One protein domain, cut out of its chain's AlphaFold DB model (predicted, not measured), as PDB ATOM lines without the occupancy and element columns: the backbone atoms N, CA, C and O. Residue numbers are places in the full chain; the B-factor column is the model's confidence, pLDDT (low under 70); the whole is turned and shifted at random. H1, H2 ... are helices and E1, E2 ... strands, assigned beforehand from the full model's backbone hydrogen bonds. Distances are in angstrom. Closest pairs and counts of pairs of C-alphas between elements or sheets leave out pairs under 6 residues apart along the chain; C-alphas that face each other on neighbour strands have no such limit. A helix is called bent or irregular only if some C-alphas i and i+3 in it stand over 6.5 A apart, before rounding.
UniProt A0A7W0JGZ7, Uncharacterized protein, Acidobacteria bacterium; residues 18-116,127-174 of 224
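This is residues 18 to 116 and 127 to 174 of the 224 residues of an uncharacterized protein of Acidobacteria bacterium (UniProt A0A7W0JGZ7). One long helix, H5, runs through the whole model, with two groups of parts along it. H3 and H4 pack on its first part, with short H2 beside H3; H1 and the small hairpin of E3 and E4 pack further along, and H6 packs on H1. A second hairpin, E1 and E2, reaches away from this body. The printed part has 147 residues with six named helices and four named strands, in the order H1 H2 H3 H4 H5 E1 E2 H6 E3 E4; its class is mostly helix, and both two-stranded sheets are antiparallel. It is only just loose, close to compact, with a radius of gyration of the C-alphas of 17.8 A and spans of 52 by 49 by 29 A.

H1, residues 19 to 28, touches H5, residues 84 to 114, about perpendicular at 75 degrees; the closest C-alphas are those of Ala 28 and Ile 102, 5.3 A apart, and H5 uses residues 98 to 102 alone. H2, residues 41 to 45, touches H3, residues 50 to 65, with the C-alphas of Leu 44 and Ala 57 closest at 6.5 A. H3 touches H5 at a steep tilt of 51 degrees, the same way, with the C-alphas of Trp 54 and Thr 85 closest at 6.3 A. H4, residues 69 to 75, touches H5 about perpendicular at 75 degrees, with the C-alphas of Ile 75 and Ala 91 closest at 4.9 A. E1, residues 129 to 132, and E2, residues 138 to 141, form a hairpin; N 139 and O 131 are 2.8 A apart, within hydrogen-bond range. H6, residues 144 to 149, touches H1, with the C-alphas of Lys 20 and Ala 148 closest at 4.7 A. E3, residues 157 to 159, and E4, residues 166 to 168, form the other hairpin, with N 167 and O 158 at 2.8 A. The closest C-alphas of H5 and E3 are those of Val 109 and Arg 158, 5.5 A apart. Every O i to N i+4 pair is within hydrogen-bond range in H1, H2, H4, H5 and H6, and 8 of 12 are in H3.

H1 begins at C-alpha 19 (17.696, -23.235, 16.335) and is 14.4 A long. H3 is 23.3 A long and only just irregular, with C-alphas 51 and 54 7.0 A apart. H5 runs 45.1 A, from C-alpha 84 (-12.686, -28.287, 4.356) to C-alpha 114. E4 ends at C-alpha 168 (16.451, -24.849, 27.223).

The C-alphas of Gln 135 and Ile 162, the two farthest apart, are 53.9 A apart. Residues 117 to 126 are cut out, and C-alphas 116 and 127 are 30.0 A apart across the cut. The link from H1 to H2 is long, with 12 residues. Mean pLDDT of the printed part is 92.5, and no printed residue is under 70.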
ATOM      1  N   PRO A  18      19.940 -24.762  20.283       97.50
ATOM      2  CA  PRO A  18      20.001 -25.018  18.848       97.50
ATOM      3  C   PRO A  18      18.719 -24.522  18.164       97.50
ATOM      4  O   PRO A  18      17.634 -24.704  18.708       97.50
ATOM      5  N   ALA A  19      18.825 -23.920  16.977       97.62
ATOM      6  CA  ALA A  19      17.696 -23.235  16.335       97.62
ATOM      7  C   ALA A  19      16.478 -24.151  16.095       97.62
ATOM      8  O   ALA A  19      15.348 -23.770  16.384       97.62
ATOM      9  N   LYS A  20      16.701 -25.388  15.629       97.56
ATOM     10  CA  LYS A  20      15.619 -26.371  15.429       97.56
ATOM     11  C   LYS A  20      14.960 -26.780  16.752       97.56
ATOM     12  O   LYS A  20      13.740 -26.893  16.822       97.56
ATOM     13  N   LEU A  21      15.756 -26.939  17.813       98.06
ATOM     14  CA  LEU A  21      15.243 -27.222  19.152       98.06
ATOM     15  C   LEU A  21      14.427 -26.049  19.702       98.06
ATOM     16  O   LEU A  21      13.420 -26.277  20.356       98.06
ATOM     17  N   GLU A  22      14.848 -24.809  19.458       97.94
ATOM     18  CA  GLU A  22      14.115 -23.616  19.892       97.94
ATOM     19  C   GLU A  22      12.699 -23.594  19.303       97.94
ATOM     20  O   GLU A  22      11.735 -23.490  20.056       97.94
ATOM     21  N   ILE A  23      12.568 -23.857  17.999       97.69
ATOM     22  CA  ILE A  23      11.263 -24.009  17.337       97.69
ATOM     23  C   ILE A  23      10.452 -25.139  17.986       97.69
ATOM     24  O   ILE A  23       9.276 -24.959  18.295       97.69
ATOM     25  N   LEU A  24      11.072 -26.296  18.238       97.31
ATOM     26  CA  LEU A  24      10.400 -27.438  18.862       97.31
ATOM     27  C   LEU A  24       9.883 -27.110  20.275       97.31
ATOM     28  O   LEU A  24       8.779 -27.510  20.647       97.31
ATOM     29  N   LEU A  25      10.666 -26.368  21.061       98.00
ATOM     30  CA  LEU A  25      10.285 -25.901  22.394       98.00
ATOM     31  C   LEU A  25       9.146 -24.880  22.326       98.00
ATOM     32  O   LEU A  25       8.235 -24.937  23.151       98.00
ATOM     33  N   ASP A  26       9.172 -23.965  21.360       97.44
ATOM     34  CA  ASP A  26       8.104 -22.983  21.165       97.44
ATOM     35  C   ASP A  26       6.787 -23.666  20.786       97.44
ATOM     36  O   ASP A  26       5.757 -23.391  21.403       97.44
ATOM     37  N   LEU A  27       6.841 -24.629  19.860       96.62
ATOM     38  CA  LEU A  27       5.704 -25.471  19.484       96.62
ATOM     39  C   LEU A  27       5.140 -26.232  20.689       96.62
ATOM     40  O   LEU A  27       3.939 -26.168  20.957       96.62
ATOM     41  N   ALA A  28       6.000 -26.889  21.470       96.31
ATOM     42  CA  ALA A  28       5.588 -27.630  22.662       96.31
ATOM     43  C   ALA A  28       4.888 -26.745  23.707       96.31
ATOM     44  O   ALA A  28       4.020 -27.213  24.439       96.31
ATOM     45  N   ASN A  29       5.257 -25.464  23.783       97.00
ATOM     46  CA  ASN A  29       4.689 -24.508  24.730       97.00
ATOM     47  C   ASN A  29       3.458 -23.754  24.192       97.00
ATOM     48  O   ASN A  29       2.937 -22.889  24.907       97.00
ATOM     49  N   LEU A  30       2.972 -24.065  22.981       96.38
ATOM     50  CA  LEU A  30       1.677 -23.571  22.492       96.38
ATOM     51  C   LEU A  30       0.508 -24.128  23.315       96.38
ATOM     52  O   LEU A  30      -0.503 -23.444  23.483       96.38
ATOM     53  N   ILE A  31       0.654 -25.344  23.851       94.50
ATOM     54  CA  ILE A  31      -0.290 -25.945  24.794       94.50
ATOM     55  C   ILE A  31       0.186 -25.607  26.217       94.50
ATOM     56  O   ILE A  31       1.302 -25.984  26.593       94.50
ATOM     57  N   PRO A  32      -0.611 -24.884  27.026       92.88
ATOM     58  CA  PRO A  32      -0.254 -24.605  28.410       92.88
ATOM     59  C   PRO A  32      -0.064 -25.906  29.191       92.88
ATOM     60  O   PRO A  32      -0.850 -26.836  29.025       92.88
ATOM     61  N   PRO A  33       0.934 -25.991  30.078       91.12
ATOM     62  CA  PRO A  33       1.238 -27.235  30.770       91.12
ATOM     63  C   PRO A  33       0.162 -27.665  31.771       91.12
ATOM     64  O   PRO A  33       0.149 -28.835  32.145       91.12
ATOM     65  N   GLU A  34      -0.723 -26.753  32.185       89.31
ATOM     66  CA  GLU A  34      -1.911 -27.044  32.994       89.31
ATOM     67  C   GLU A  34      -2.989 -27.802  32.209       89.31
ATOM     68  O   GLU A  34      -3.870 -28.409  32.815       89.31
ATOM     69  N   ARG A  35      -2.930 -27.776  30.872       87.75
ATOM     70  CA  ARG A  35      -3.796 -28.578  30.012       87.75
ATOM     71  C   ARG A  35      -3.059 -29.838  29.604       87.75
ATOM     72  O   ARG A  35      -2.016 -29.792  28.952       87.75
ATOM     73  N   GLU A  36      -3.611 -30.978  29.988       78.88
ATOM     74  CA  GLU A  36      -3.175 -32.240  29.418       78.88
ATOM     75  C   GLU A  36      -3.659 -32.295  27.965       78.88
ATOM     76  O   GLU A  36      -4.844 -32.053  27.718       78.88
ATOM     77  N   PRO A  37      -2.770 -32.536  26.984       79.56
ATOM     78  CA  PRO A  37      -3.220 -32.677  25.614       79.56
ATOM     79  C   PRO A  37      -4.147 -33.892  25.533       79.56
ATOM     80  O   PRO A  37      -3.781 -35.000  25.924       79.56
ATOM     81  N   ILE A  38      -5.362 -33.665  25.049       82.81
ATOM     82  CA  ILE A  38      -6.370 -34.713  24.922       82.81
ATOM     83  C   ILE A  38      -5.928 -35.663  23.809       82.81
ATOM     84  O   ILE A  38      -5.642 -35.231  22.693       82.81
ATOM     85  N   ASP A  39      -5.846 -36.953  24.123       81.56
ATOM     86  CA  ASP A  39      -5.602 -38.005  23.141       81.56
ATOM     87  C   ASP A  39      -6.934 -38.438  22.531       81.56
ATOM     88  O   ASP A  39      -7.570 -39.362  23.030       81.56
ATOM     89  N   PHE A  40      -7.364 -37.751  21.470       79.88
ATOM     90  CA  PHE A  40      -8.617 -38.084  20.789       79.88
ATOM     91  C   PHE A  40      -8.456 -39.151  19.689       79.88
ATOM     92  O   PHE A  40      -9.326 -39.335  18.835       79.88
ATOM     93  N   SER A  41      -7.327 -39.875  19.678       76.31
ATOM     94  CA  SER A  41      -7.070 -40.935  18.694       76.31
ATOM     95  C   SER A  41      -8.056 -42.102  18.830       76.31
ATOM     96  O   SER A  41      -8.379 -42.762  17.842       76.31
ATOM     97  N   ARG A  42      -8.600 -42.317  20.035       80.56
ATOM     98  CA  ARG A  42      -9.640 -43.320  20.306       80.56
ATOM     99  C   ARG A  42     -10.969 -42.966  19.648       80.56
ATOM    100  O   ARG A  42     -11.603 -43.837  19.063       80.56
ATOM    101  N   GLU A  43     -11.372 -41.707  19.733       84.38
ATOM    102  CA  GLU A  43     -12.597 -41.165  19.154       84.38
ATOM    103  C   GLU A  43     -12.548 -41.276  17.631       84.38
ATOM    104  O   GLU A  43     -13.512 -41.731  17.022       84.38
ATOM    105  N   LEU A  44     -11.396 -40.962  17.030       84.12
ATOM    106  CA  LEU A  44     -11.175 -41.127  15.593       84.12
ATOM    107  C   LEU A  44     -11.168 -42.599  15.166       84.12
ATOM    108  O   LEU A  44     -11.758 -42.941  14.145       84.12
ATOM    109  N   ALA A  45     -10.549 -43.484  15.953       83.75
ATOM    110  CA  ALA A  45     -10.519 -44.920  15.670       83.75
ATOM    111  C   ALA A  45     -11.902 -45.591  15.777       83.75
ATOM    112  O   ALA A  45     -12.116 -46.661  15.210       83.75
ATOM    113  N   ALA A  46     -12.842 -44.979  16.502       87.00
ATOM    114  CA  ALA A  46     -14.208 -45.475  16.639       87.00
ATOM    115  C   ALA A  46     -15.113 -45.118  15.445       87.00
ATOM    116  O   ALA A  46     -16.214 -45.669  15.329       87.00
ATOM    117  N   VAL A  47     -14.677 -44.220  14.554       89.31
ATOM    118  CA  VAL A  47     -15.448 -43.818  13.374       89.31
ATOM    119  C   VAL A  47     -15.449 -44.949  12.344       89.31
ATOM    120  O   VAL A  47     -14.421 -45.284  11.765       89.31
ATOM    121  N   LYS A  48     -16.625 -45.539  12.103       90.19
ATOM    122  CA  LYS A  48     -16.805 -46.615  11.108       90.19
ATOM    123  C   LYS A  48     -17.061 -46.097   9.694       90.19
ATOM    124  O   LYS A  48     -16.759 -46.790   8.731       90.19
ATOM    125  N   ASP A  49     -17.647 -44.909   9.587       91.44
ATOM    126  CA  ASP A  49     -17.980 -44.261   8.323       91.44
ATOM    127  C   ASP A  49     -17.019 -43.097   8.080       91.44
ATOM    128  O   ASP A  49     -17.063 -42.082   8.776       91.44
ATOM    129  N   TYR A  50     -16.151 -43.245   7.080       84.56
ATOM    130  CA  TYR A  50     -15.134 -42.248   6.756       84.56
ATOM    131  C   TYR A  50     -15.737 -40.884   6.379       84.56
ATOM    132  O   TYR A  50     -15.111 -39.854   6.610       84.56
ATOM    133  N   SER A  51     -16.976 -40.844   5.871       85.75
ATOM    134  CA  SER A  51     -17.649 -39.577   5.559       85.75
ATOM    135  C   SER A  51     -17.958 -38.742   6.810       85.75
ATOM    136  O   SER A  51     -17.928 -37.515   6.748       85.75
ATOM    137  N   GLN A  52     -18.166 -39.398   7.958       89.88
ATOM    138  CA  GLN A  52     -18.425 -38.758   9.253       89.88
ATOM    139  C   GLN A  52     -17.139 -38.387  10.001       89.88
ATOM    140  O   GLN A  52     -17.192 -37.680  11.009       89.88
ATOM    141  N   TRP A  53     -15.981 -38.862   9.532       91.88
ATOM    142  CA  TRP A  53     -14.702 -38.693  10.222       91.88
ATOM    143  C   TRP A  53     -14.363 -37.222  10.452       91.88
ATOM    144  O   TRP A  53     -13.963 -36.855  11.554       91.88
ATOM    145  N   TRP A  54     -14.603 -36.369   9.455       90.62
ATOM    146  CA  TRP A  54     -14.284 -34.940   9.505       90.62
ATOM    147  C   TRP A  54     -15.074 -34.198  10.583       90.62
ATOM    148  O   TRP A  54     -14.496 -33.432  11.350       90.62
ATOM    149  N   ASP A  55     -16.377 -34.464  10.689       91.19
ATOM    150  CA  ASP A  55     -17.235 -33.807  11.678       91.19
ATOM    151  C   ASP A  55     -16.899 -34.275  13.103       91.19
ATOM    152  O   ASP A  55     -16.896 -33.480  14.046       91.19
ATOM    153  N   VAL A  56     -16.568 -35.561  13.270       91.62
ATOM    154  CA  VAL A  56     -16.107 -36.109  14.555       91.62
ATOM    155  C   VAL A  56     -14.762 -35.504  14.951       91.62
ATOM    156  O   VAL A  56     -14.593 -35.087  16.097       91.62
ATOM    157  N   ALA A  57     -13.826 -35.416  14.006       91.38
ATOM    158  CA  ALA A  57     -12.500 -34.862  14.220       91.38
ATOM    159  C   ALA A  57     -12.543 -33.381  14.605       91.38
ATOM    160  O   ALA A  57     -11.940 -32.987  15.602       91.38
ATOM    161  N   GLU A  58     -13.302 -32.571  13.866       92.38
ATOM    162  CA  GLU A  58     -13.480 -31.148  14.155       92.38
ATOM    163  C   GLU A  58     -14.108 -30.943  15.542       92.38
ATOM    164  O   GLU A  58     -13.595 -30.173  16.360       92.38
ATOM    165  N   LYS A  59     -15.158 -31.709  15.865       92.75
ATOM    166  CA  LYS A  59     -15.821 -31.653  17.174       92.75
ATOM    167  C   LYS A  59     -14.905 -32.076  18.327       92.75
ATOM    168  O   LYS A  59     -15.021 -31.520  19.418       92.75
ATOM    169  N   ALA A  60     -14.018 -33.047  18.112       91.19
ATOM    170  CA  ALA A  60     -13.046 -33.490  19.113       91.19
ATOM    171  C   ALA A  60     -11.882 -32.499  19.287       91.19
ATOM    172  O   ALA A  60     -11.366 -32.323  20.393       91.19
ATOM    173  N   LEU A  61     -11.481 -31.826  18.207       92.19
ATOM    174  CA  LEU A  61     -10.385 -30.866  18.213       92.19
ATOM    175  C   LEU A  61     -10.771 -29.553  18.905       92.19
ATOM    176  O   LEU A  61      -9.955 -28.973  19.620       92.19
ATOM    177  N   GLU A  62     -12.009 -29.090  18.747       92.38
ATOM    178  CA  GLU A  62     -12.419 -27.759  19.205       92.38
ATOM    179  C   GLU A  62     -12.228 -27.506  20.720       92.38
ATOM    180  O   GLU A  62     -11.632 -26.478  21.072       92.38
ATOM    181  N   PRO A  63     -12.591 -28.433  21.636       91.44
ATOM    182  CA  PRO A  63     -12.290 -28.294  23.065       91.44
ATOM    183  C   PRO A  63     -10.789 -28.171  23.366       91.44
ATOM    184  O   PRO A  63     -10.386 -27.484  24.306       91.44
ATOM    185  N   CYS A  64      -9.930 -28.793  22.549       90.94
ATOM    186  CA  CYS A  64      -8.480 -28.714  22.715       90.94
ATOM    187  C   CYS A  64      -7.942 -27.302  22.419       90.94
ATOM    188  O   CYS A  64      -6.923 -26.888  22.977       90.94
ATOM    189  N   LEU A  65      -8.633 -26.551  21.556       94.31
ATOM    190  CA  LEU A  65      -8.227 -25.227  21.078       94.31
ATOM    191  C   LEU A  65      -8.906 -24.071  21.825       94.31
ATOM    192  O   LEU A  65      -8.544 -22.905  21.626       94.31
ATOM    193  N   GLU A  66      -9.889 -24.362  22.676       94.25
ATOM    194  CA  GLU A  66     -10.702 -23.361  23.367       94.25
ATOM    195  C   GLU A  66      -9.838 -22.402  24.202       94.25
ATOM    196  O   GLU A  66      -9.075 -22.822  25.069       94.25
ATOM    197  N   GLY A  67      -9.932 -21.092  23.961       95.44
ATOM    198  CA  GLY A  67      -9.146 -20.089  24.693       95.44
ATOM    199  C   GLY A  67      -7.647 -20.053  24.354       95.44
ATOM    200  O   GLY A  67      -6.895 -19.353  25.031       95.44
ATOM    201  N   LEU A  68      -7.198 -20.765  23.311       96.00
ATOM    202  CA  LEU A  68      -5.799 -20.807  22.871       96.00
ATOM    203  C   LEU A  68      -5.646 -20.266  21.437       96.00
ATOM    204  O   LEU A  68      -5.425 -21.035  20.502       96.00
ATOM    205  N   PRO A  69      -5.726 -18.938  21.221       96.44
ATOM    206  CA  PRO A  69      -5.728 -18.359  19.874       96.44
ATOM    207  C   PRO A  69      -4.426 -18.612  19.100       96.44
ATOM    208  O   PRO A  69      -4.465 -18.834  17.893       96.44
ATOM    209  N   ALA A  70      -3.275 -18.619  19.782       96.25
ATOM    210  CA  ALA A  70      -1.988 -18.921  19.153       96.25
ATOM    211  C   ALA A  70      -1.917 -20.377  18.665       96.25
ATOM    212  O   ALA A  70      -1.486 -20.625  17.541       96.25
ATOM    213  N   LEU A  71      -2.400 -21.322  19.481       96.00
ATOM    214  CA  LEU A  71      -2.501 -22.729  19.102       96.00
ATOM    215  C   LEU A  71      -3.496 -22.907  17.954       96.00
ATOM    216  O   LEU A  71      -3.145 -23.513  16.951       96.00
ATOM    217  N   ARG A  72      -4.697 -22.317  18.046       96.31
ATOM    218  CA  ARG A  72      -5.702 -22.359  16.971       96.31
ATOM    219  C   ARG A  72      -5.126 -21.858  15.646       96.31
ATOM    220  O   ARG A  72      -5.311 -22.506  14.623       96.31
ATOM    221  N   LYS A  73      -4.405 -20.731  15.669       96.25
ATOM    222  CA  LYS A  73      -3.752 -20.168  14.480       96.25
ATOM    223  C   LYS A  73      -2.711 -21.118  13.886       96.25
ATOM    224  O   LYS A  73      -2.619 -21.205  12.669       96.25
ATOM    225  N   TYR A  74      -1.922 -21.792  14.720       95.69
ATOM    226  CA  TYR A  74      -0.954 -22.786  14.254       95.69
ATOM    227  C   TYR A  74      -1.655 -24.005  13.637       95.69
ATOM    228  O   TYR A  74      -1.323 -24.414  12.530       95.69
ATOM    229  N   ILE A  75      -2.662 -24.541  14.328       95.38
ATOM    230  CA  ILE A  75      -3.391 -25.743  13.915       95.38
ATOM    231  C   ILE A  75      -4.098 -25.532  12.573       95.38
ATOM    232  O   ILE A  75      -3.856 -26.299  11.647       95.38
ATOM    233  N   TYR A  76      -4.857 -24.446  12.416       94.31
ATOM    234  CA  TYR A  76      -5.569 -24.133  11.169       94.31
ATOM    235  C   TYR A  76      -4.759 -23.273  10.177       94.31
ATOM    236  O   TYR A  76      -5.297 -22.790   9.180       94.31
ATOM    237  N   GLY A  77      -3.472 -23.022  10.435       92.12
ATOM    238  CA  GLY A  77      -2.648 -22.150   9.591       92.12
ATOM    239  C   GLY A  77      -2.477 -22.690   8.163       92.12
ATOM    240  O   GLY A  77      -2.293 -23.881   7.965       92.12
ATOM    241  N   GLY A  78      -2.523 -21.843   7.136       83.44
ATOM    242  CA  GLY A  78      -2.313 -22.296   5.748       83.44
ATOM    243  C   GLY A  78      -3.489 -23.052   5.113       83.44
ATOM    244  O   GLY A  78      -3.366 -23.498   3.982       83.44
ATOM    245  N   ALA A  79      -4.642 -23.133   5.784       81.44
ATOM    246  CA  ALA A  79      -5.855 -23.747   5.239       81.44
ATOM    247  C   ALA A  79      -6.567 -22.907   4.155       81.44
ATOM    248  O   ALA A  79      -7.626 -23.299   3.680       81.44
ATOM    249  N   SER A  80      -6.037 -21.739   3.768       80.81
ATOM    250  CA  SER A  80      -6.738 -20.791   2.884       80.81
ATOM    251  C   SER A  80      -6.993 -21.308   1.468       80.81
ATOM    252  O   SER A  80      -7.892 -20.804   0.804       80.81
ATOM    253  N   GLU A  81      -6.216 -22.290   1.014       88.12
ATOM    254  CA  GLU A  81      -6.328 -22.886  -0.327       88.12
ATOM    255  C   GLU A  81      -6.821 -24.343  -0.289       88.12
ATOM    256  O   GLU A  81      -6.956 -24.976  -1.331       88.12
ATOM    257  N   MET A  82      -7.095 -24.878   0.904       92.38
ATOM    258  CA  MET A  82      -7.455 -26.281   1.114       92.38
ATOM    259  C   MET A  82      -8.975 -26.453   1.138       92.38
ATOM    260  O   MET A  82      -9.713 -25.577   1.599       92.38
ATOM    261  N   SER A  83      -9.464 -27.612   0.693       93.38
ATOM    262  CA  SER A  83     -10.849 -28.004   0.966       93.38
ATOM    263  C   SER A  83     -11.081 -28.162   2.477       93.38
ATOM    264  O   SER A  83     -10.142 -28.368   3.249       93.38
ATOM    265  N   ARG A  84     -12.344 -28.104   2.929       91.50
ATOM    266  CA  ARG A  84     -12.686 -28.287   4.356       91.50
ATOM    267  C   ARG A  84     -12.112 -29.592   4.916       91.50
ATOM    268  O   ARG A  84     -11.592 -29.599   6.026       91.50
ATOM    269  N   THR A  85     -12.217 -30.683   4.160       90.75
ATOM    270  CA  THR A  85     -11.749 -32.007   4.584       90.75
ATOM    271  C   THR A  85     -10.233 -32.038   4.732       90.75
ATOM    272  O   THR A  85      -9.745 -32.416   5.791       90.75
ATOM    273  N   GLU A  86      -9.492 -31.530   3.743       91.12
ATOM    274  CA  GLU A  86      -8.026 -31.443   3.808       91.12
ATOM    275  C   GLU A  86      -7.570 -30.544   4.967       91.12
ATOM    276  O   GLU A  86      -6.633 -30.877   5.688       91.12
ATOM    277  N   ALA A  87      -8.254 -29.416   5.193       93.19
ATOM    278  CA  ALA A  87      -7.938 -28.503   6.286       93.19
ATOM    279  C   ALA A  87      -8.128 -29.152   7.669       93.19
ATOM    280  O   ALA A  87      -7.306 -28.939   8.563       93.19
ATOM    281  N   ILE A  88      -9.195 -29.939   7.855       92.69
ATOM    282  CA  ILE A  88      -9.439 -30.682   9.102       92.69
ATOM    283  C   ILE A  88      -8.404 -31.798   9.268       92.69
ATOM    284  O   ILE A  88      -7.881 -31.970  10.369       92.69
ATOM    285  N   GLU A  89      -8.078 -32.527   8.197       91.12
ATOM    286  CA  GLU A  89      -7.048 -33.569   8.234       91.12
ATOM    287  C   GLU A  89      -5.714 -33.014   8.729       91.12
ATOM    288  O   GLU A  89      -5.141 -33.501   9.705       91.12
ATOM    289  N   GLU A  90      -5.263 -31.936   8.095       92.94
ATOM    290  CA  GLU A  90      -4.011 -31.264   8.406       92.94
ATOM    291  C   GLU A  90      -4.022 -30.703   9.837       92.94
ATOM    292  O   GLU A  90      -3.047 -30.836  10.582       92.94
ATOM    293  N   ALA A  91      -5.146 -30.125  10.272       94.44
ATOM    294  CA  ALA A  91      -5.314 -29.629  11.634       94.44
ATOM    295  C   ALA A  91      -5.178 -30.751  12.680       94.44
ATOM    296  O   ALA A  91      -4.470 -30.590  13.683       94.44
ATOM    297  N   VAL A  92      -5.807 -31.904  12.437       92.75
ATOM    298  CA  VAL A  92      -5.695 -33.096  13.289       92.75
ATOM    299  C   VAL A  92      -4.257 -33.598  13.328       92.75
ATOM    300  O   VAL A  92      -3.712 -33.803  14.416       92.75
ATOM    301  N   GLN A  93      -3.615 -33.749  12.167       91.00
ATOM    302  CA  GLN A  93      -2.232 -34.216  12.074       91.00
ATOM    303  C   GLN A  93      -1.275 -33.290  12.836       91.00
ATOM    304  O   GLN A  93      -0.453 -33.763  13.625       91.00
ATOM    305  N   ARG A  94      -1.424 -31.967  12.703       93.81
ATOM    306  CA  ARG A  94      -0.621 -30.987  13.454       93.81
ATOM    307  C   ARG A  94      -0.847 -31.049  14.953       93.81
ATOM    308  O   ARG A  94       0.108 -30.889  15.714       93.81
ATOM    309  N   TYR A  95      -2.083 -31.263  15.395       94.06
ATOM    310  CA  TYR A  95      -2.373 -31.394  16.818       94.06
ATOM    311  C   TYR A  95      -1.744 -32.666  17.399       94.06
ATOM    312  O   TYR A  95      -1.070 -32.600  18.430       94.06
ATOM    313  N   ILE A  96      -1.899 -33.806  16.715       90.81
ATOM    314  CA  ILE A  96      -1.259 -35.075  17.095       90.81
ATOM    315  C   ILE A  96       0.260 -34.891  17.163       90.81
ATOM    316  O   ILE A  96       0.886 -35.253  18.158       90.81
ATOM    317  N   TYR A  97       0.843 -34.236  16.160       91.31
ATOM    318  CA  TYR A  97       2.269 -33.938  16.117       91.31
ATOM    319  C   TYR A  97       2.743 -33.116  17.329       91.31
ATOM    320  O   TYR A  97       3.723 -33.475  17.982       91.31
ATOM    321  N   LEU A  98       2.024 -32.046  17.695       93.69
ATOM    322  CA  LEU A  98       2.329 -31.261  18.900       93.69
ATOM    323  C   LEU A  98       2.239 -32.094  20.178       93.69
ATOM    324  O   LEU A  98       3.089 -31.977  21.066       93.69
ATOM    325  N   HIS A  99       1.216 -32.938  20.277       91.69
ATOM    326  CA  HIS A  99       1.032 -33.805  21.428       91.69
ATOM    327  C   HIS A  99       2.217 -34.767  21.605       91.69
ATOM    328  O   HIS A  99       2.744 -34.914  22.714       91.69
ATOM    329  N   GLU A 100       2.682 -35.379  20.517       90.88
ATOM    330  CA  GLU A 100       3.850 -36.260  20.520       90.88
ATOM    331  C   GLU A 100       5.123 -35.525  20.944       90.88
ATOM    332  O   GLU A 100       5.874 -36.039  21.778       90.88
ATOM    333  N   ILE A 101       5.336 -34.300  20.450       94.44
ATOM    334  CA  ILE A 101       6.466 -33.453  20.855       94.44
ATOM    335  C   ILE A 101       6.455 -33.224  22.370       94.44
ATOM    336  O   ILE A 101       7.476 -33.412  23.037       94.44
ATOM    337  N   ILE A 102       5.305 -32.847  22.938       95.12
ATOM    338  CA  ILE A 102       5.178 -32.582  24.379       95.12
ATOM    339  C   ILE A 102       5.472 -33.849  25.189       95.12
ATOM    340  O   ILE A 102       6.263 -33.803  26.138       95.12
ATOM    341  N   LYS A 103       4.872 -34.988  24.814       93.56
ATOM    342  CA  LYS A 103       5.090 -36.293  25.466       93.56
ATOM    343  C   LYS A 103       6.563 -36.707  25.427       93.56
ATOM    344  O   LYS A 103       7.111 -37.144  26.447       93.56
ATOM    345  N   LEU A 104       7.212 -36.536  24.279       95.44
ATOM    346  CA  LEU A 104       8.625 -36.841  24.092       95.44
ATOM    347  C   LEU A 104       9.511 -35.958  24.971       95.44
ATOM    348  O   LEU A 104      10.292 -36.469  25.774       95.44
ATOM    349  N   LEU A 105       9.367 -34.637  24.866       97.00
ATOM    350  CA  LEU A 105      10.195 -33.695  25.614       97.00
ATOM    351  C   LEU A 105      10.020 -33.870  27.126       97.00
ATOM    352  O   LEU A 105      11.008 -33.889  27.859       97.00
ATOM    353  N   ARG A 106       8.789 -34.083  27.611       95.88
ATOM    354  CA  ARG A 106       8.541 -34.408  29.028       95.88
ATOM    355  C   ARG A 106       9.203 -35.721  29.439       95.88
ATOM    356  O   ARG A 106       9.755 -35.806  30.537       95.88
ATOM    357  N   SER A 107       9.207 -36.727  28.566       95.88
ATOM    358  CA  SER A 107       9.912 -37.986  28.826       95.88
ATOM    359  C   SER A 107      11.421 -37.779  28.928       95.88
ATOM    360  O   SER A 107      12.023 -38.299  29.866       95.88
ATOM    361  N   ILE A 108      12.020 -36.959  28.057       96.56
ATOM    362  CA  ILE A 108      13.437 -36.572  28.143       96.56
ATOM    363  C   ILE A 108      13.724 -35.865  29.474       96.56
ATOM    364  O   ILE A 108      14.666 -36.231  30.178       96.56
ATOM    365  N   VAL A 109      12.893 -34.894  29.870       96.56
ATOM    366  CA  VAL A 109      13.037 -34.184  31.154       96.56
ATOM    367  C   VAL A 109      12.974 -35.158  32.334       96.56
ATOM    368  O   VAL A 109      13.777 -35.067  33.261       96.56
ATOM    369  N   ARG A 110      12.021 -36.093  32.326       95.88
ATOM    370  CA  ARG A 110      11.857 -37.081  33.399       95.88
ATOM    371  C   ARG A 110      13.043 -38.041  33.464       95.88
ATOM    372  O   ARG A 110      13.610 -38.234  34.537       95.88
ATOM    373  N   LEU A 111      13.425 -38.630  32.333       95.50
ATOM    374  CA  LEU A 111      14.473 -39.648  32.273       95.50
ATOM    375  C   LEU A 111      15.861 -39.062  32.538       95.50
ATOM    376  O   LEU A 111      16.626 -39.667  33.282       95.50
ATOM    377  N   SER A 112      16.153 -37.848  32.061       94.25
ATOM    378  CA  SER A 112      17.411 -37.152  32.380       94.25
ATOM    379  C   SER A 112      17.569 -36.848  33.873       94.25
ATOM    380  O   SER A 112      18.682 -36.866  34.392       94.25
ATOM    381  N   LYS A 113      16.465 -36.612  34.598       92.56
ATOM    382  CA  LYS A 113      16.485 -36.470  36.063       92.56
ATOM    383  C   LYS A 113      16.717 -37.807  36.775       92.56
ATOM    384  O   LYS A 113      17.383 -37.819  37.805       92.56
ATOM    385  N   MET A 114      16.146 -38.899  36.262       93.12
ATOM    386  CA  MET A 114      16.269 -40.236  36.862       93.12
ATOM    387  C   MET A 114      17.643 -40.868  36.624       93.12
ATOM    388  O   MET A 114      18.165 -41.542  37.508       93.12
ATOM    389  N   TYR A 115      18.234 -40.625  35.454       92.56
ATOM    390  CA  TYR A 115      19.465 -41.267  34.996       92.56
ATOM    391  C   TYR A 115      20.527 -40.227  34.586       92.56
ATOM    392  O   TYR A 115      20.953 -40.202  33.437       92.56
ATOM    393  N   PRO A 116      20.994 -39.357  35.501       82.88
ATOM    394  CA  PRO A 116      21.881 -38.237  35.162       82.88
ATOM    395  C   PRO A 116      23.296 -38.655  34.734       82.88
ATOM    396  O   PRO A 116      24.078 -37.817  34.312       82.88
ATOM    397  N   PRO A 127       6.413 -43.107  11.189       80.44
ATOM    398  CA  PRO A 127       6.657 -43.546   9.822       80.44
ATOM    399  C   PRO A 127       8.024 -43.044   9.346       80.44
ATOM    400  O   PRO A 127       8.395 -41.893   9.578       80.44
ATOM    401  N   LEU A 128       8.778 -43.922   8.686       82.00
ATOM    402  CA  LEU A 128      10.064 -43.568   8.097       82.00
ATOM    403  C   LEU A 128       9.823 -42.754   6.824       82.00
ATOM    404  O   LEU A 128       9.097 -43.203   5.937       82.00
ATOM    405  N   ASN A 129      10.436 -41.575   6.717       84.19
ATOM    406  CA  ASN A 129      10.353 -40.778   5.498       84.19
ATOM    407  C   ASN A 129      11.377 -41.302   4.483       84.19
ATOM    408  O   ASN A 129      12.571 -41.016   4.587       84.19
ATOM    409  N   ILE A 130      10.902 -42.118   3.542       91.06
ATOM    410  CA  ILE A 130      11.705 -42.670   2.452       91.06
ATOM    411  C   ILE A 130      11.307 -41.960   1.161       91.06
ATOM    412  O   ILE A 130      10.162 -42.055   0.725       91.06
ATOM    413  N   GLN A 131      12.264 -41.286   0.534       89.56
ATOM    414  CA  GLN A 131      12.105 -40.677  -0.781       89.56
ATOM    415  C   GLN A 131      12.946 -41.444  -1.796       89.56
ATOM    416  O   GLN A 131      14.110 -41.744  -1.539       89.56
ATOM    417  N   ILE A 132      12.359 -41.760  -2.947       94.56
ATOM    418  CA  ILE A 132      13.068 -42.366  -4.075       94.56
ATOM    419  C   ILE A 132      13.137 -41.306  -5.168       94.56
ATOM    420  O   ILE A 132      12.099 -40.792  -5.587       94.56
ATOM    421  N   ASP A 133      14.345 -40.934  -5.578       94.81
ATOM    422  CA  ASP A 133      14.529 -39.929  -6.624       94.81
ATOM    423  C   ASP A 133      14.328 -40.506  -8.038       94.81
ATOM    424  O   ASP A 133      14.115 -41.706  -8.234       94.81
ATOM    425  N   ALA A 134      14.394 -39.635  -9.049       95.38
ATOM    426  CA  ALA A 134      14.218 -40.016 -10.451       95.38
ATOM    427  C   ALA A 134      15.309 -40.976 -10.972       95.38
ATOM    428  O   ALA A 134      15.128 -41.592 -12.021       95.38
ATOM    429  N   GLN A 135      16.432 -41.106 -10.262       96.12
ATOM    430  CA  GLN A 135      17.524 -42.028 -10.571       96.12
ATOM    431  C   GLN A 135      17.374 -43.370  -9.834       96.12
ATOM    432  O   GLN A 135      18.190 -44.269 -10.034       96.12
ATOM    433  N   GLY A 136      16.333 -43.532  -9.010       94.44
ATOM    434  CA  GLY A 136      16.109 -44.726  -8.198       94.44
ATOM    435  C   GLY A 136      16.921 -44.755  -6.899       94.44
ATOM    436  O   GLY A 136      16.998 -45.802  -6.257       94.44
ATOM    437  N   THR A 137      17.524 -43.636  -6.490       95.31
ATOM    438  CA  THR A 137      18.280 -43.543  -5.236       95.31
ATOM    439  C   THR A 137      17.327 -43.411  -4.056       95.31
ATOM    440  O   THR A 137      16.435 -42.561  -4.049       95.31
ATOM    441  N   ILE A 138      17.544 -44.232  -3.027       95.50
ATOM    442  CA  ILE A 138      16.767 -44.206  -1.786       95.50
ATOM    443  C   ILE A 138      17.393 -43.201  -0.813       95.50
ATOM    444  O   ILE A 138      18.519 -43.385  -0.355       95.50
ATOM    445  N   ASN A 139      16.627 -42.179  -0.442       91.94
ATOM    446  CA  ASN A 139      16.965 -41.198   0.581       91.94
ATOM    447  C   ASN A 139      16.078 -41.412   1.811       91.94
ATOM    448  O   ASN A 139      14.858 -41.267   1.748       91.94
ATOM    449  N   VAL A 140      16.696 -41.754   2.943       91.69
ATOM    450  CA  VAL A 140      16.003 -41.890   4.230       91.69
ATOM    451  C   VAL A 140      16.188 -40.596   5.015       91.69
ATOM    452  O   VAL A 140      17.268 -40.326   5.542       91.69
ATOM    453  N   GLY A 141      15.144 -39.773   5.060       86.56
ATOM    454  CA  GLY A 141      15.160 -38.488   5.753       86.56
ATOM    455  C   GLY A 141      14.916 -38.638   7.254       86.56
ATOM    456  O   GLY A 141      14.035 -39.392   7.677       86.56
ATOM    457  N   LYS A 142      15.660 -37.879   8.069       87.50
ATOM    458  CA  LYS A 142      15.266 -37.621   9.461       87.50
ATOM    459  C   LYS A 142      14.042 -36.705   9.439       87.50
ATOM    460  O   LYS A 142      13.979 -35.771   8.645       87.50
ATOM    461  N   ASP A 143      13.063 -36.963  10.300       90.00
ATOM    462  CA  ASP A 143      11.977 -36.003  10.483       90.00
ATOM    463  C   ASP A 143      12.450 -34.785  11.293       90.00
ATOM    464  O   ASP A 143      13.520 -34.788  11.907       90.00
ATOM    465  N   PHE A 144      11.638 -33.727  11.312       92.19
ATOM    466  CA  PHE A 144      11.999 -32.487  11.999       92.19
ATOM    467  C   PHE A 144      12.297 -32.689  13.496       92.19
ATOM    468  O   PHE A 144      13.155 -31.997  14.041       92.19
ATOM    469  N   ILE A 145      11.641 -33.645  14.168       94.00
ATOM    470  CA  ILE A 145      11.893 -33.929  15.589       94.00
ATOM    471  C   ILE A 145      13.273 -34.565  15.754       94.00
ATOM    472  O   ILE A 145      14.059 -34.120  16.589       94.00
ATOM    473  N   ALA A 146      13.572 -35.591  14.956       92.81
ATOM    474  CA  ALA A 146      14.849 -36.286  14.967       92.81
ATOM    475  C   ALA A 146      15.998 -35.326  14.641       92.81
ATOM    476  O   ALA A 146      17.020 -35.352  15.319       92.81
ATOM    477  N   GLU A 147      15.816 -34.431  13.669       94.50
ATOM    478  CA  GLU A 147      16.791 -33.382  13.364       94.50
ATOM    479  C   GLU A 147      16.938 -32.345  14.484       94.50
ATOM    480  O   GLU A 147      18.038 -31.856  14.727       94.50
ATOM    481  N   ALA A 148      15.845 -31.971  15.156       96.56
ATOM    482  CA  ALA A 148      15.868 -30.987  16.236       96.56
ATOM    483  C   ALA A 148      16.502 -31.520  17.528       96.56
ATOM    484  O   ALA A 148      16.981 -30.724  18.337       96.56
ATOM    485  N   LEU A 149      16.482 -32.840  17.733       96.50
ATOM    486  CA  LEU A 149      17.047 -33.515  18.903       96.50
ATOM    487  C   LEU A 149      18.444 -34.100  18.662       96.50
ATOM    488  O   LEU A 149      19.082 -34.539  19.622       96.50
ATOM    489  N   ASP A 150      18.924 -34.091  17.419       95.25
ATOM    490  CA  ASP A 150      20.248 -34.593  17.060       95.25
ATOM    491  C   ASP A 150      21.342 -33.811  17.799       95.25
ATOM    492  O   ASP A 150      21.349 -32.580  17.813       95.25
ATOM    493  N   GLU A 151      22.249 -34.538  18.455       94.81
ATOM    494  CA  GLU A 151      23.371 -33.973  19.225       94.81
ATOM    495  C   GLU A 151      22.978 -32.960  20.330       94.81
ATOM    496  O   GLU A 151      23.791 -32.142  20.772       94.81
ATOM    497  N   VAL A 152      21.739 -33.015  20.838       96.50
ATOM    498  CA  VAL A 152      21.262 -32.126  21.910       96.50
ATOM    499  C   VAL A 152      21.584 -32.670  23.309       96.50
ATOM    500  O   VAL A 152      21.291 -33.813  23.653       96.50
ATOM    501  N   GLU A 153      22.112 -31.810  24.188       95.31
ATOM    502  CA  GLU A 153      22.321 -32.127  25.610       95.31
ATOM    503  C   GLU A 153      20.982 -32.285  26.362       95.31
ATOM    504  O   GLU A 153      20.389 -31.301  26.817       95.31
ATOM    505  N   ALA A 154      20.534 -33.527  26.560       95.88
ATOM    506  CA  ALA A 154      19.261 -33.843  27.220       95.88
ATOM    507  C   ALA A 154      19.074 -33.170  28.597       95.88
ATOM    508  O   ALA A 154      17.987 -32.682  28.895       95.88
ATOM    509  N   GLU A 155      20.126 -33.058  29.421       94.75
ATOM    510  CA  GLU A 155      20.062 -32.438  30.761       94.75
ATOM    511  C   GLU A 155      19.659 -30.951  30.764       94.75
ATOM    512  O   GLU A 155      19.268 -30.387  31.802       94.75
ATOM    513  N   ARG A 156      19.814 -30.290  29.612       96.38
ATOM    514  CA  ARG A 156      19.460 -28.883  29.421       96.38
ATOM    515  C   ARG A 156      18.018 -28.700  28.984       96.38
ATOM    516  O   ARG A 156      17.493 -27.610  29.193       96.38
ATOM    517  N   ILE A 157      17.370 -29.728  28.447       97.81
ATOM    518  CA  ILE A 157      15.923 -29.716  28.243       97.81
ATOM    519  C   ILE A 157      15.288 -29.892  29.620       97.81
ATOM    520  O   ILE A 157      15.481 -30.902  30.297       97.81
ATOM    521  N   ARG A 158      14.580 -28.865  30.091       97.38
ATOM    522  CA  ARG A 158      14.050 -28.811  31.455       97.38
ATOM    523  C   ARG A 158      12.627 -28.324  31.495       97.38
ATOM    524  O   ARG A 158      12.185 -27.587  30.632       97.38
ATOM    525  N   GLU A 159      11.950 -28.666  32.576       97.94
ATOM    526  CA  GLU A 159      10.651 -28.116  32.930       97.94
ATOM    527  C   GLU A 159      10.819 -27.025  33.995       97.94
ATOM    528  O   GLU A 159      11.615 -27.161  34.930       97.94
ATOM    529  N   CYS A 160      10.115 -25.907  33.831       98.06
ATOM    530  CA  CYS A 160      10.186 -24.782  34.754       98.06
ATOM    531  C   CYS A 160       9.456 -25.087  36.069       98.06
ATOM    532  O   CYS A 160       8.245 -25.253  36.064       98.06
ATOM    533  N   GLU A 161      10.135 -24.952  37.209       97.12
ATOM    534  CA  GLU A 161       9.595 -25.187  38.574       97.12
ATOM    535  C   GLU A 161       8.458 -24.231  39.027       97.12
ATOM    536  O   GLU A 161       8.108 -24.172  40.205       97.12
ATOM    537  N   ILE A 162       7.936 -23.391  38.133       97.50
ATOM    538  CA  ILE A 162       6.926 -22.364  38.446       97.50
ATOM    539  C   ILE A 162       5.722 -22.479  37.532       97.50
ATOM    540  O   ILE A 162       4.599 -22.387  38.013       97.50
ATOM    541  N   CYS A 163       5.968 -22.617  36.231       96.75
ATOM    542  CA  CYS A 163       4.929 -22.619  35.214       96.75
ATOM    543  C   CYS A 163       4.947 -23.884  34.362       96.75
ATOM    544  O   CYS A 163       4.334 -23.855  33.314       96.75
ATOM    545  N   ASN A 164       5.743 -24.906  34.701       96.88
ATOM    546  CA  ASN A 164       5.801 -26.217  34.037       96.88
ATOM    547  C   ASN A 164       6.060 -26.211  32.513       96.88
ATOM    548  O   ASN A 164       5.895 -27.217  31.829       96.88
ATOM    549  N   ARG A 165       6.502 -25.079  31.956       97.31
ATOM    550  CA  ARG A 165       6.901 -24.968  30.547       97.31
ATOM    551  C   ARG A 165       8.241 -25.645  30.315       97.31
ATOM    552  O   ARG A 165       9.135 -25.540  31.164       97.31
ATOM    553  N   ILE A 166       8.387 -26.275  29.156       97.88
ATOM    554  CA  ILE A 166       9.636 -26.913  28.742       97.88
ATOM    555  C   ILE A 166      10.549 -25.834  28.160       97.88
ATOM    556  O   ILE A 166      10.106 -24.993  27.387       97.88
ATOM    557  N   PHE A 167      11.815 -25.800  28.554       98.38
ATOM    558  CA  PHE A 167      12.754 -24.777  28.114       98.38
ATOM    559  C   PHE A 167      14.180 -25.317  28.030       98.38
ATOM    560  O   PHE A 167      14.536 -26.304  28.678       98.38
ATOM    561  N   TRP A 168      15.016 -24.612  27.270       98.19
ATOM    562  CA  TRP A 168      16.451 -24.849  27.223       98.19
ATOM    563  C   TRP A 168      17.181 -24.109  28.347       98.19
ATOM    564  O   TRP A 168      17.184 -22.877  28.436       98.19
ATOM    565  N   ALA A 169      17.862 -24.856  29.206       97.00
ATOM    566  CA  ALA A 169      18.671 -24.314  30.279       97.00
ATOM    567  C   ALA A 169      20.081 -23.978  29.774       97.00
ATOM    568  O   ALA A 169      20.989 -24.816  29.754       97.00
ATOM    569  N   GLY A 170      20.310 -22.699  29.453       95.25
ATOM    570  CA  GLY A 170      21.630 -22.203  29.038       95.25
ATOM    571  C   GLY A 170      22.750 -22.448  30.063       95.25
ATOM    572  O   GLY A 170      23.928 -22.492  29.701       95.25
ATOM    573  N   ARG A 171      22.400 -22.713  31.329       93.06
ATOM    574  CA  ARG A 171      23.260 -23.323  32.358       93.06
ATOM    575  C   ARG A 171      22.509 -24.467  33.037       93.06
ATOM    576  O   ARG A 171      21.354 -24.284  33.411       93.06
ATOM    577  N   ILE A 172      23.197 -25.577  33.315       91.94
ATOM    578  CA  ILE A 172      22.630 -26.780  33.964       91.94
ATOM    579  C   ILE A 172      22.037 -26.467  35.352       91.94
ATOM    580  O   ILE A 172      21.166 -27.168  35.855       91.94
ATOM    581  N   THR A 173      22.444 -25.378  36.002       93.00
ATOM    582  CA  THR A 173      21.893 -24.979  37.306       93.00
ATOM    583  C   THR A 173      20.575 -24.204  37.219       93.00
ATOM    584  O   THR A 173      19.909 -24.040  38.241       93.00
ATOM    585  N   ILE A 174      20.152 -23.751  36.032       94.38
ATOM    586  CA  ILE A 174      18.911 -22.983  35.862       94.38
ATOM    587  C   ILE A 174      17.698 -23.898  36.057       94.38
ATOM    588  O   ILE A 174      17.599 -24.971  35.463       94.38
TER     589      ILE A 174